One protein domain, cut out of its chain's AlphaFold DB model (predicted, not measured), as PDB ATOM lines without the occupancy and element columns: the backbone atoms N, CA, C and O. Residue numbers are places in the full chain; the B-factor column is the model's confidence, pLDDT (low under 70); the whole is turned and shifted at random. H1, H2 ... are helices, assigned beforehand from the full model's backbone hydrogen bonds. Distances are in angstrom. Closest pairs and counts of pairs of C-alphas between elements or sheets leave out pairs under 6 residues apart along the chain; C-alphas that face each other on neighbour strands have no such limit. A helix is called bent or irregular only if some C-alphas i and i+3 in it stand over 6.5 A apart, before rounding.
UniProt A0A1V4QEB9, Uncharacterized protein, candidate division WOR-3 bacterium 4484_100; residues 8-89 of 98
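Overview. This is residues 8 to 89 of the 98 residues of an uncharacterized protein of candidate division WOR-3 bacterium 4484_100 (UniProt A0A1V4QEB9). A long, loosely built arch of two helices: H3, the longest, runs out to one end and the shorter H1 to the other, and the late part of H1 comes near the beginning of H3. The small helix H2 and the unnamed stretch 34 to 45 fill the space between them, while the free ends, residues 8 to 20 and 82 to 87, stick out and add to the length. The printed part has 82 residues with three named helices, H1, H2 and H3 in that order along the chain, and no named strand; the class is all helix. The whole is only just loose, close to extended, with a radius of gyration of the C-alphas of 17.6 A, and its C-alphas span 58 by 27 by 20 A, a rod in outline.

Along the chain. H3 is residues 57 to 84 and measures 40.1 A from first to last C-alpha, from C-alpha 57 at (131.777, 111.368, 124.321) to C-alpha 84 at (113.542, 131.164, 94.588). H1 is residues 15 to 33, 25.2 A long, and its first C-alpha is at (151.013, 119.981, 129.339). It is neither bent nor irregular, but only just: C-alphas 28 and 31 are 6.2 A apart. H2 is residues 46 to 49.

Arrangement. H3 touches H2 with residues 57 to 63 alone, and the closest C-alphas of the two, those of Ala 49 and Lys 60, are 4.4 A apart. H1 and H3 are close but not clearly touching, with the C-alphas of Tyr 28 and Ile 57 closest at 7.0 A. Their lines stand at a steep tilt of 53 degrees and run the same way. H1 and H2 are also close but not clearly touching, and their closest C-alphas, those of Tyr 25 and Phe 46, are 7.0 A apart. Between H2 and H3, residues 50 to 51 pair with residues 54 to 55, antiparallel. In H3 every O i to N i+4 pair is within hydrogen-bond range, in H1 13 of 15 are, and H2 is too short for such a pair but has its 1 O i to N i+3 pair within range.

Size, cuts and confidence. The two C-alphas farthest apart, those of Asp 10 and Gln 84, are 59.2 A apart. Without the stretches that stand free, the body of 63 residues spans 44 by 22 by 18 A. The link from H1 to H2, 12 residues, is long, and the link from H2 to H3, 7 residues, is short but not tight. The printed part, residues 8 to 89, has no cut. The mean pLDDT of the printed part is 94.9, and no printed residue is under 70.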
ATOM      1  N   ASP A   8     146.992 125.991 136.610       96.06
ATOM      2  CA  ASP A   8     146.753 127.168 137.446       96.06
ATOM      3  C   ASP A   8     147.851 128.229 137.241       96.06
ATOM      4  O   ASP A   8     148.808 128.018 136.497       96.06
ATOM      5  N   ILE A   9     147.678 129.412 137.838       97.12
ATOM      6  CA  ILE A   9     148.592 130.546 137.633       97.12
ATOM      7  C   ILE A   9     149.944 130.363 138.333       97.12
ATOM      8  O   ILE A   9     150.939 130.912 137.866       97.12
ATOM      9  N   ASP A  10     149.985 129.584 139.413       98.00
ATOM     10  CA  ASP A  10     151.171 129.409 140.250       98.00
ATOM     11  C   ASP A  10     152.094 128.325 139.672       98.00
ATOM     12  O   ASP A  10     153.316 128.469 139.683       98.00
ATOM     13  N   ASN A  11     151.511 127.259 139.117       96.50
ATOM     14  CA  ASN A  11     152.230 126.101 138.575       96.50
ATOM     15  C   ASN A  11     152.276 126.070 137.039       96.50
ATOM     16  O   ASN A  11     153.020 125.281 136.452       96.50
ATOM     17  N   GLY A  12     151.496 126.922 136.372       96.88
ATOM     18  CA  GLY A  12     151.399 126.977 134.919       96.88
ATOM     19  C   GLY A  12     150.515 125.878 134.324       96.88
ATOM     20  O   GLY A  12     149.625 125.322 134.969       96.88
ATOM     21  N   LEU A  13     150.732 125.595 133.036       96.94
ATOM     22  CA  LEU A  13     149.934 124.631 132.280       96.94
ATOM     23  C   LEU A  13     150.416 123.192 132.494       96.94
ATOM     24  O   LEU A  13     151.585 122.869 132.289       96.94
ATOM     25  N   GLU A  14     149.480 122.293 132.779       97.06
ATOM     26  CA  GLU A  14     149.719 120.854 132.872       97.06
ATOM     27  C   GLU A  14     149.758 120.222 131.466       97.06
ATOM     28  O   GLU A  14     148.794 119.604 131.002       97.06
ATOM     29  N   ILE A  15     150.877 120.378 130.755       96.69
ATOM     30  CA  ILE A  15     151.013 119.981 129.339       96.69
ATOM     31  C   ILE A  15     150.636 118.514 129.085       96.69
ATOM     32  O   ILE A  15     149.861 118.228 128.171       96.69
ATOM     33  N   ASP A  16     151.099 117.581 129.917       96.38
ATOM     34  CA  ASP A  16     150.792 116.153 129.752       96.38
ATOM     35  C   ASP A  16     149.292 115.854 129.854       96.38
ATOM     36  O   ASP A  16     148.766 114.988 129.149       96.38
ATOM     37  N   LYS A  17     148.583 116.573 130.729       93.75
ATOM     38  CA  LYS A  17     147.133 116.459 130.909       93.75
ATOM     39  C   LYS A  17     146.398 116.981 129.677       93.75
ATOM     40  O   LYS A  17     145.514 116.294 129.163       93.75
ATOM     41  N   ILE A  18     146.822 118.133 129.154       93.75
ATOM     42  CA  ILE A  18     146.291 118.719 127.915       93.75
ATOM     43  C   ILE A  18     146.497 117.756 126.738       93.75
ATOM     44  O   ILE A  18     145.549 117.458 126.012       93.75
ATOM     45  N   LEU A  19     147.699 117.202 126.564       95.38
ATOM     46  CA  LEU A  19     147.991 116.267 125.473       95.38
ATOM     47  C   LEU A  19     147.158 114.987 125.580       95.38
ATOM     48  O   LEU A  19     146.526 114.576 124.603       95.38
ATOM     49  N   LYS A  20     147.077 114.378 126.772       93.56
ATOM     50  CA  LYS A  20     146.235 113.192 127.017       93.56
ATOM     51  C   LYS A  20     144.776 113.459 126.656       93.56
ATOM     52  O   LYS A  20     144.146 112.629 125.997       93.56
ATOM     53  N   MET A  21     144.248 114.614 127.049       91.75
ATOM     54  CA  MET A  21     142.891 115.038 126.720       91.75
ATOM     55  C   MET A  21     142.707 115.241 125.209       91.75
ATOM     56  O   MET A  21     141.727 114.748 124.648       91.75
ATOM     57  N   ALA A  22     143.650 115.893 124.526       92.38
ATOM     58  CA  ALA A  22     143.564 116.158 123.090       92.38
ATOM     59  C   ALA A  22     143.584 114.854 122.283       92.38
ATOM     60  O   ALA A  22     142.739 114.641 121.413       92.38
ATOM     61  N   HIS A  23     144.484 113.930 122.630       94.06
ATOM     62  CA  HIS A  23     144.530 112.601 122.024       94.06
ATOM     63  C   HIS A  23     143.240 111.817 122.260       94.06
ATOM     64  O   HIS A  23     142.726 111.186 121.335       94.06
ATOM     65  N   ARG A  24     142.689 111.882 123.478       92.25
ATOM     66  CA  ARG A  24     141.420 111.238 123.824       92.25
ATOM     67  C   ARG A  24     140.284 111.780 122.955       92.25
ATOM     68  O   ARG A  24     139.605 110.999 122.288       92.25
ATOM     69  N   TYR A  25     140.130 113.101 122.900       92.88
ATOM     70  CA  TYR A  25     139.118 113.764 122.081       92.88
ATOM     71  C   TYR A  25     139.227 113.364 120.607       92.88
ATOM     72  O   TYR A  25     138.229 112.947 120.018       92.88
ATOM     73  N   SER A  26     140.430 113.441 120.029       92.88
ATOM     74  CA  SER A  26     140.674 113.094 118.627       92.88
ATOM     75  C   SER A  26     140.365 111.626 118.344       92.88
ATOM     76  O   SER A  26     139.643 111.331 117.396       92.88
ATOM     77  N   LYS A  27     140.828 110.703 119.198       94.19
ATOM     78  CA  LYS A  27     140.605 109.260 119.039       94.19
ATOM     79  C   LYS A  27     139.118 108.904 119.043       94.19
ATOM     80  O   LYS A  27     138.664 108.189 118.157       94.19
ATOM     81  N   TYR A  28     138.361 109.395 120.022       93.06
ATOM     82  CA  TYR A  28     136.935 109.066 120.129       93.06
ATOM     83  C   TYR A  28     136.077 109.828 119.120       93.06
ATOM     84  O   TYR A  28     135.073 109.301 118.652       93.06
ATOM     85  N   SER A  29     136.473 111.048 118.750       93.94
ATOM     86  CA  SER A  29     135.749 111.825 117.743       93.94
ATOM     87  C   SER A  29     135.980 111.319 116.327       93.94
ATOM     88  O   SER A  29     135.083 111.471 115.507       93.94
ATOM     89  N   ALA A  30     137.135 110.718 116.028       93.19
ATOM     90  CA  ALA A  30     137.465 110.245 114.685       93.19
ATOM     91  C   ALA A  30     136.395 109.304 114.109       93.19
ATOM     92  O   ALA A  30     136.004 109.473 112.956       93.19
ATOM     93  N   GLY A  31     135.877 108.378 114.926       91.44
ATOM     94  CA  GLY A  31     134.848 107.423 114.504       91.44
ATOM     95  C   GLY A  31     133.523 108.072 114.094       91.44
ATOM     96  O   GLY A  31     132.869 107.584 113.181       91.44
ATOM     97  N   ASP A  32     133.160 109.195 114.718       93.38
ATOM     98  CA  ASP A  32     131.915 109.905 114.410       93.38
ATOM     99  C   ASP A  32     132.126 110.995 113.335       93.38
ATOM    100  O   ASP A  32     131.229 111.289 112.548       93.38
ATOM    101  N   CYS A  33     133.298 111.642 113.317       95.06
ATOM    102  CA  CYS A  33     133.520 112.891 112.584       95.06
ATOM    103  C   CYS A  33     134.184 112.717 111.212       95.06
ATOM    104  O   CYS A  33     133.897 113.519 110.326       95.06
ATOM    105  N   LEU A  34     135.052 111.716 111.006       93.75
ATOM    106  CA  LEU A  34     135.817 111.587 109.752       93.75
ATOM    107  C   LEU A  34     134.928 111.337 108.523       93.75
ATOM    108  O   LEU A  34     135.253 111.805 107.437       93.75
ATOM    109  N   GLY A  35     133.807 110.636 108.699       95.00
ATOM    110  CA  GLY A  35     132.820 110.372 107.643       95.00
ATOM    111  C   GLY A  35     131.576 111.260 107.708       95.00
ATOM    112  O   GLY A  35     130.591 110.984 107.027       95.00
ATOM    113  N   CYS A  36     131.561 112.286 108.560       97.38
ATOM    114  CA  CYS A  36     130.363 113.084 108.781       97.38
ATOM    115  C   CYS A  36     130.129 114.071 107.628       97.38
ATOM    116  O   CYS A  36     130.970 114.926 107.352       97.38
ATOM    117  N   TRP A  37     128.942 114.020 107.015       97.50
ATOM    118  CA  TRP A  37     128.556 114.922 105.922       97.50
ATOM    119  C   TRP A  37     128.574 116.408 106.323       97.50
ATOM    120  O   TRP A  37     128.835 117.272 105.493       97.50
ATOM    121  N   ALA A  38     128.348 116.713 107.604       96.81
ATOM    122  CA  ALA A  38     128.304 118.080 108.118       96.81
ATOM    123  C   ALA A  38     129.656 118.578 108.652       96.81
ATOM    124  O   ALA A  38     129.718 119.678 109.195       96.81
ATOM    125  N   ALA A  39     130.746 117.806 108.540       94.12
ATOM    126  CA  ALA A  39     132.017 118.120 109.202       94.12
ATOM    127  C   ALA A  39     132.561 119.526 108.874       94.12
ATOM    128  O   ALA A  39     133.166 120.160 109.733       94.12
ATOM    129  N   LYS A  40     132.318 120.034 107.658       92.81
ATOM    130  CA  LYS A  40     132.773 121.361 107.201       92.81
ATOM    131  C   LYS A  40     131.954 122.536 107.736       92.81
ATOM    132  O   LYS A  40     132.432 123.661 107.699       92.81
ATOM    133  N   VAL A  41     130.748 122.274 108.230       94.50
ATOM    134  CA  VAL A  41     129.814 123.286 108.752       94.50
ATOM    135  C   VAL A  41     129.443 123.022 110.217       94.50
ATOM    136  O   VAL A  41     128.543 123.648 110.773       94.50
ATOM    137  N   CYS A  42     130.116 122.065 110.858       95.12
ATOM    138  CA  CYS A  42     129.833 121.637 112.221       95.12
ATOM    139  C   CYS A  42     130.320 122.672 113.247       95.12
ATOM    140  O   CYS A  42     131.442 123.161 113.156       95.12
ATOM    141  N   GLY A  43     129.495 122.945 114.263       91.50
ATOM    142  CA  GLY A  43     129.857 123.792 115.408       91.50
ATOM    143  C   GLY A  43     130.231 123.018 116.680       91.50
ATOM    144  O   GLY A  43     130.584 123.624 117.690       91.50
ATOM    145  N   VAL A  44     130.138 121.683 116.671       94.50
ATOM    146  CA  VAL A  44     130.409 120.859 117.859       94.50
ATOM    147  C   VAL A  44     131.906 120.667 118.033       94.50
ATOM    148  O   VAL A  44     132.592 120.109 117.180       94.50
ATOM    149  N   CYS A  45     132.402 121.092 119.188       90.75
ATOM    150  CA  CYS A  45     133.819 121.072 119.529       90.75
ATOM    151  C   CYS A  45     134.066 120.431 120.901       90.75
ATOM    152  O   CYS A  45     133.144 119.955 121.568       90.75
ATOM    153  N   PHE A  46     135.325 120.447 121.340       90.88
ATOM    154  CA  PHE A  46     135.744 119.897 122.625       90.88
ATOM    155  C   PHE A  46     134.941 120.435 123.819       90.88
ATOM    156  O   PHE A  46     134.553 119.647 124.674       90.88
ATOM    157  N   SER A  47     134.618 121.733 123.867       90.12
ATOM    158  CA  SER A  47     133.894 122.322 125.008       90.12
ATOM    159  C   SER A  47     132.511 121.699 125.235       90.12
ATOM    160  O   SER A  47     132.055 121.596 126.371       90.12
ATOM    161  N   HIS A  48     131.869 121.207 124.173       91.81
ATOM    162  CA  HIS A  48     130.595 120.494 124.256       91.81
ATOM    163  C   HIS A  48     130.750 119.099 124.871       91.81
ATOM    164  O   HIS A  48     129.798 118.566 125.435       91.81
ATOM    165  N   ALA A  49     131.945 118.517 124.781       91.38
ATOM    166  CA  ALA A  49     132.271 117.203 125.313       91.38
ATOM    167  C   ALA A  49     132.712 117.237 126.785       91.38
ATOM    168  O   ALA A  49     132.853 116.179 127.382       91.38
ATOM    169  N   VAL A  50     132.953 118.408 127.385       90.94
ATOM    170  CA  VAL A  50     133.450 118.485 128.768       90.94
ATOM    171  C   VAL A  50     132.306 118.400 129.774       90.94
ATOM    172  O   VAL A  50     131.346 119.178 129.732       90.94
ATOM    173  N   ARG A  51     132.441 117.487 130.740       88.94
ATOM    174  CA  ARG A  51     131.566 117.367 131.908       88.94
ATOM    175  C   ARG A  51     132.404 117.018 133.131       88.94
ATOM    176  O   ARG A  51     133.207 116.100 133.074       88.94
ATOM    177  N   ASN A  52     132.210 117.739 134.237       87.88
ATOM    178  CA  ASN A  52     132.896 117.471 135.509       87.88
ATOM    179  C   ASN A  52     134.424 117.346 135.369       87.88
ATOM    180  O   ASN A  52     135.029 116.453 135.952       87.88
ATOM    181  N   ASN A  53     135.038 118.237 134.585       87.06
ATOM    182  CA  ASN A  53     136.477 118.230 134.320       87.06
ATOM    183  C   ASN A  53     137.008 116.963 133.612       87.06
ATOM    184  O   ASN A  53     138.190 116.650 133.702       87.06
ATOM    185  N   ASP A  54     136.152 116.248 132.880       87.19
ATOM    186  CA  ASP A  54     136.557 115.135 132.025       87.19
ATOM    187  C   ASP A  54     135.839 115.188 130.670       87.19
ATOM    188  O   ASP A  54     134.867 115.920 130.461       87.19
ATOM    189  N   PHE A  55     136.371 114.422 129.727       89.75
ATOM    190  CA  PHE A  55     135.809 114.215 128.408       89.75
ATOM    191  C   PHE A  55     134.688 113.167 128.450       89.75
ATOM    192  O   PHE A  55     134.907 112.011 128.803       89.75
ATOM    193  N   ASP A  56     133.504 113.564 127.995       92.62
ATOM    194  CA  ASP A  56     132.299 112.751 127.869       92.62
ATOM    195  C   ASP A  56     131.853 112.707 126.394       92.62
ATOM    196  O   ASP A  56     131.258 113.644 125.844       92.62
ATOM    197  N   ILE A  57     132.151 111.588 125.726       92.62
ATOM    198  CA  ILE A  57     131.777 111.368 124.321       92.62
ATOM    199  C   ILE A  57     130.257 111.296 124.124       92.62
ATOM    200  O   ILE A  57     129.763 111.700 123.072       92.62
ATOM    201  N   ASN A  58     129.497 110.818 125.112       94.31
ATOM    202  CA  ASN A  58     128.045 110.702 124.987       94.31
ATOM    203  C   ASN A  58     127.412 112.087 124.989       94.31
ATOM    204  O   ASN A  58     126.623 112.402 124.099       94.31
ATOM    205  N   ARG A  59     127.876 112.963 125.884       93.75
ATOM    206  CA  ARG A  59     127.506 114.378 125.868       93.75
ATOM    207  C   ARG A  59     127.827 115.033 124.523       93.75
ATOM    208  O   ARG A  59     126.979 115.709 123.944       93.75
ATOM    209  N   LYS A  60     129.023 114.797 123.971       94.69
ATOM    210  CA  LYS A  60     129.367 115.288 122.624       94.69
ATOM    211  C   LYS A  60     128.378 114.790 121.567       94.69
ATOM    212  O   LYS A  60     127.978 115.567 120.705       94.69
ATOM    213  N   ARG A  61     127.993 113.514 121.611       95.75
ATOM    214  CA  ARG A  61     127.053 112.902 120.656       95.75
ATOM    215  C   ARG A  61     125.642 113.477 120.772       95.75
ATOM    216  O   ARG A  61     124.993 113.670 119.747       95.75
ATOM    217  N   GLU A  62     125.197 113.834 121.972       95.88
ATOM    218  CA  GLU A  62     123.928 114.543 122.186       95.88
ATOM    219  C   GLU A  62     123.926 115.920 121.505       95.88
ATOM    220  O   GLU A  62     122.980 116.251 120.784       95.88
ATOM    221  N   TYR A  63     125.005 116.697 121.664       95.50
ATOM    222  CA  TYR A  63     125.183 117.959 120.936       95.50
ATOM    223  C   TYR A  63     125.326 117.739 119.430       95.50
ATOM    224  O   TYR A  63     124.761 118.494 118.643       95.50
ATOM    225  N   CYS A  64     126.039 116.689 119.016       97.00
ATOM    226  CA  CYS A  64     126.204 116.315 117.612       97.00
ATOM    227  C   CYS A  64     124.850 116.084 116.940       97.00
ATOM    228  O   CYS A  64     124.586 116.666 115.893       97.00
ATOM    229  N   LYS A  65     123.949 115.324 117.572       97.38
ATOM    230  CA  LYS A  65     122.603 115.069 117.043       97.38
ATOM    231  C   LYS A  65     121.824 116.365 116.800       97.38
ATOM    232  O   LYS A  65     121.224 116.529 115.741       97.38
ATOM    233  N   GLN A  66     121.858 117.288 117.760       96.62
ATOM    234  CA  GLN A  66     121.183 118.584 117.640       96.62
ATOM    235  C   GLN A  66     121.822 119.451 116.551       96.62
ATOM    236  O   GLN A  66     121.121 120.019 115.716       96.62
ATOM    237  N   SER A  67     123.156 119.495 116.507       97.12
ATOM    238  CA  SER A  67     123.891 120.230 115.481       97.12
ATOM    239  C   SER A  67     123.613 119.683 114.085       97.12
ATOM    240  O   SER A  67     123.455 120.474 113.167       97.12
ATOM    241  N   LEU A  68     123.529 118.364 113.899       97.69
ATOM    242  CA  LEU A  68     123.238 117.762 112.594       97.69
ATOM    243  C   LEU A  68     121.838 118.129 112.100       97.69
ATOM    244  O   LEU A  68     121.684 118.494 110.937       97.69
ATOM    245  N   ALA A  69     120.837 118.092 112.983       97.75
ATOM    246  CA  ALA A  69     119.480 118.521 112.653       97.75
ATOM    247  C   ALA A  69     119.428 120.013 112.281       97.75
ATOM    248  O   ALA A  69     118.818 120.379 111.279       97.75
ATOM    249  N   SER A  70     120.124 120.867 113.039       97.44
ATOM    250  CA  SER A  70     120.243 122.293 112.717       97.44
ATOM    251  C   SER A  70     120.926 122.508 111.368       97.44
ATOM    252  O   SER A  70     120.374 123.215 110.537       97.44
ATOM    253  N   LYS A  71     122.062 121.851 111.095       97.88
ATOM    254  CA  LYS A  71     122.770 122.022 109.817       97.88
ATOM    255  C   LYS A  71     121.982 121.516 108.624       97.88
ATOM    256  O   LYS A  71     122.073 122.105 107.556       97.88
ATOM    257  N   HIS A  72     121.193 120.462 108.801       97.94
ATOM    258  CA  HIS A  72     120.280 120.013 107.762       97.94
ATOM    259  C   HIS A  72     119.268 121.115 107.426       97.94
ATOM    260  O   HIS A  72     119.120 121.483 106.266       97.94
ATOM    261  N   ASN A  73     118.621 121.683 108.444       98.06
ATOM    262  CA  ASN A  73     117.638 122.743 108.245       98.06
ATOM    263  C   ASN A  73     118.267 124.014 107.662       98.06
ATOM    264  O   ASN A  73     117.686 124.594 106.750       98.06
ATOM    265  N   ASP A  74     119.461 124.403 108.119       97.12
ATOM    266  CA  ASP A  74     120.201 125.549 107.577       97.12
ATOM    267  C   ASP A  74     120.446 125.381 106.065       97.12
ATOM    268  O   ASP A  74     120.224 126.311 105.292       97.12
ATOM    269  N   LEU A  75     120.860 124.183 105.632       97.44
ATOM    270  CA  LEU A  75     121.096 123.884 104.216       97.44
ATOM    271  C   LEU A  75     119.805 123.868 103.397       97.44
ATOM    272  O   LEU A  75     119.801 124.394 102.287       97.44
ATOM    273  N   VAL A  76     118.718 123.303 103.933       98.31
ATOM    274  CA  VAL A  76     117.399 123.331 103.278       98.31
ATOM    275  C   VAL A  76     116.942 124.773 103.080       98.31
ATOM    276  O   VAL A  76     116.594 125.151 101.968       98.31
ATOM    277  N   ILE A  77     117.007 125.598 104.129       98.31
ATOM    278  CA  ILE A  77     116.613 127.010 104.070       98.31
ATOM    279  C   ILE A  77     117.460 127.760 103.041       98.31
ATOM    280  O   ILE A  77     116.910 128.446 102.181       98.31
ATOM    281  N   TYR A  78     118.784 127.605 103.101       97.50
ATOM    282  CA  TYR A  78     119.695 128.232 102.149       97.50
ATOM    283  C   TYR A  78     119.361 127.844 100.703       97.50
ATOM    284  O   TYR A  78     119.207 128.723  99.855       97.50
ATOM    285  N   ALA A  79     119.202 126.547 100.425       98.00
ATOM    286  CA  ALA A  79     118.893 126.055  99.086       98.00
ATOM    287  C   ALA A  79     117.539 126.578  98.587       98.00
ATOM    288  O   ALA A  79     117.474 127.125  97.491       98.00
ATOM    289  N   THR A  80     116.487 126.509  99.410       98.62
ATOM    290  CA  THR A  80     115.154 127.017  99.053       98.62
ATOM    291  C   THR A  80     115.174 128.512  98.728       98.62
ATOM    292  O   THR A  80     114.556 128.935  97.753       98.62
ATOM    293  N   ILE A  81     115.901 129.322  99.506       98.44
ATOM    294  CA  ILE A  81     116.043 130.759  99.232       98.44
ATOM    295  C   ILE A  81     116.743 130.983  97.885       98.44
ATOM    296  O   ILE A  81     116.274 131.783  97.078       98.44
ATOM    297  N   MET A  82     117.832 130.258  97.619       98.19
ATOM    298  CA  MET A  82     118.611 130.402  96.384       98.19
ATOM    299  C   MET A  82     117.871 129.904  95.138       98.19
ATOM    300  O   MET A  82     118.028 130.488  94.068       98.19
ATOM    301  N   GLU A  83     117.043 128.864  95.266       98.50
ATOM    302  CA  GLU A  83     116.166 128.374  94.194       98.50
ATOM    303  C   GLU A  83     115.094 129.406  93.819       98.50
ATOM    304  O   GLU A  83     114.784 129.579  92.642       98.50
ATOM    305  N   GLN A  84     114.543 130.117  94.810       98.50
ATOM    306  CA  GLN A  84     113.542 131.164  94.588       98.50
ATOM    307  C   GLN A  84     114.164 132.463  94.064       98.50
ATOM    308  O   GLN A  84     113.573 133.145  93.225       98.50
ATOM    309  N   ASN A  85     115.344 132.828  94.568       98.31
ATOM    310  CA  ASN A  85     116.065 134.027  94.168       98.31
ATOM    311  C   ASN A  85     117.587 133.825  94.298       98.31
ATOM    312  O   ASN A  85     118.139 133.996  95.387       98.31
ATOM    313  N   PRO A  86     118.299 133.589  93.181       97.25
ATOM    314  CA  PRO A  86     119.753 133.415  93.184       97.25
ATOM    315  C   PRO A  86     120.559 134.630  93.675       97.25
ATOM    316  O   PRO A  86     121.748 134.495  93.934       97.25
ATOM    317  N   ARG A  87     119.935 135.811  93.790       97.44
ATOM    318  CA  ARG A  87     120.546 137.060  94.279       97.44
ATOM    319  C   ARG A  87     120.104 137.435  95.695       97.44
ATOM    320  O   ARG A  87     120.326 138.557  96.142       97.44
ATOM    321  N   ALA A  88     119.436 136.527  96.413       97.31
ATOM    322  CA  ALA A  88     118.885 136.803  97.741       97.31
ATOM    323  C   ALA A  88     119.940 137.258  98.762       97.31
ATOM    324  O   ALA A  88     119.609 137.997  99.685       97.31
ATOM    325  N   PHE A  89     121.199 136.847  98.583       95.94
ATOM    326  CA  PHE A  89     122.307 137.171  99.480       95.94
ATOM    327  C   PHE A  89     123.318 138.163  98.888       95.94
ATOM    328  O   PHE A  89     124.402 138.300  99.445       95.94
TER     329      PHE A  89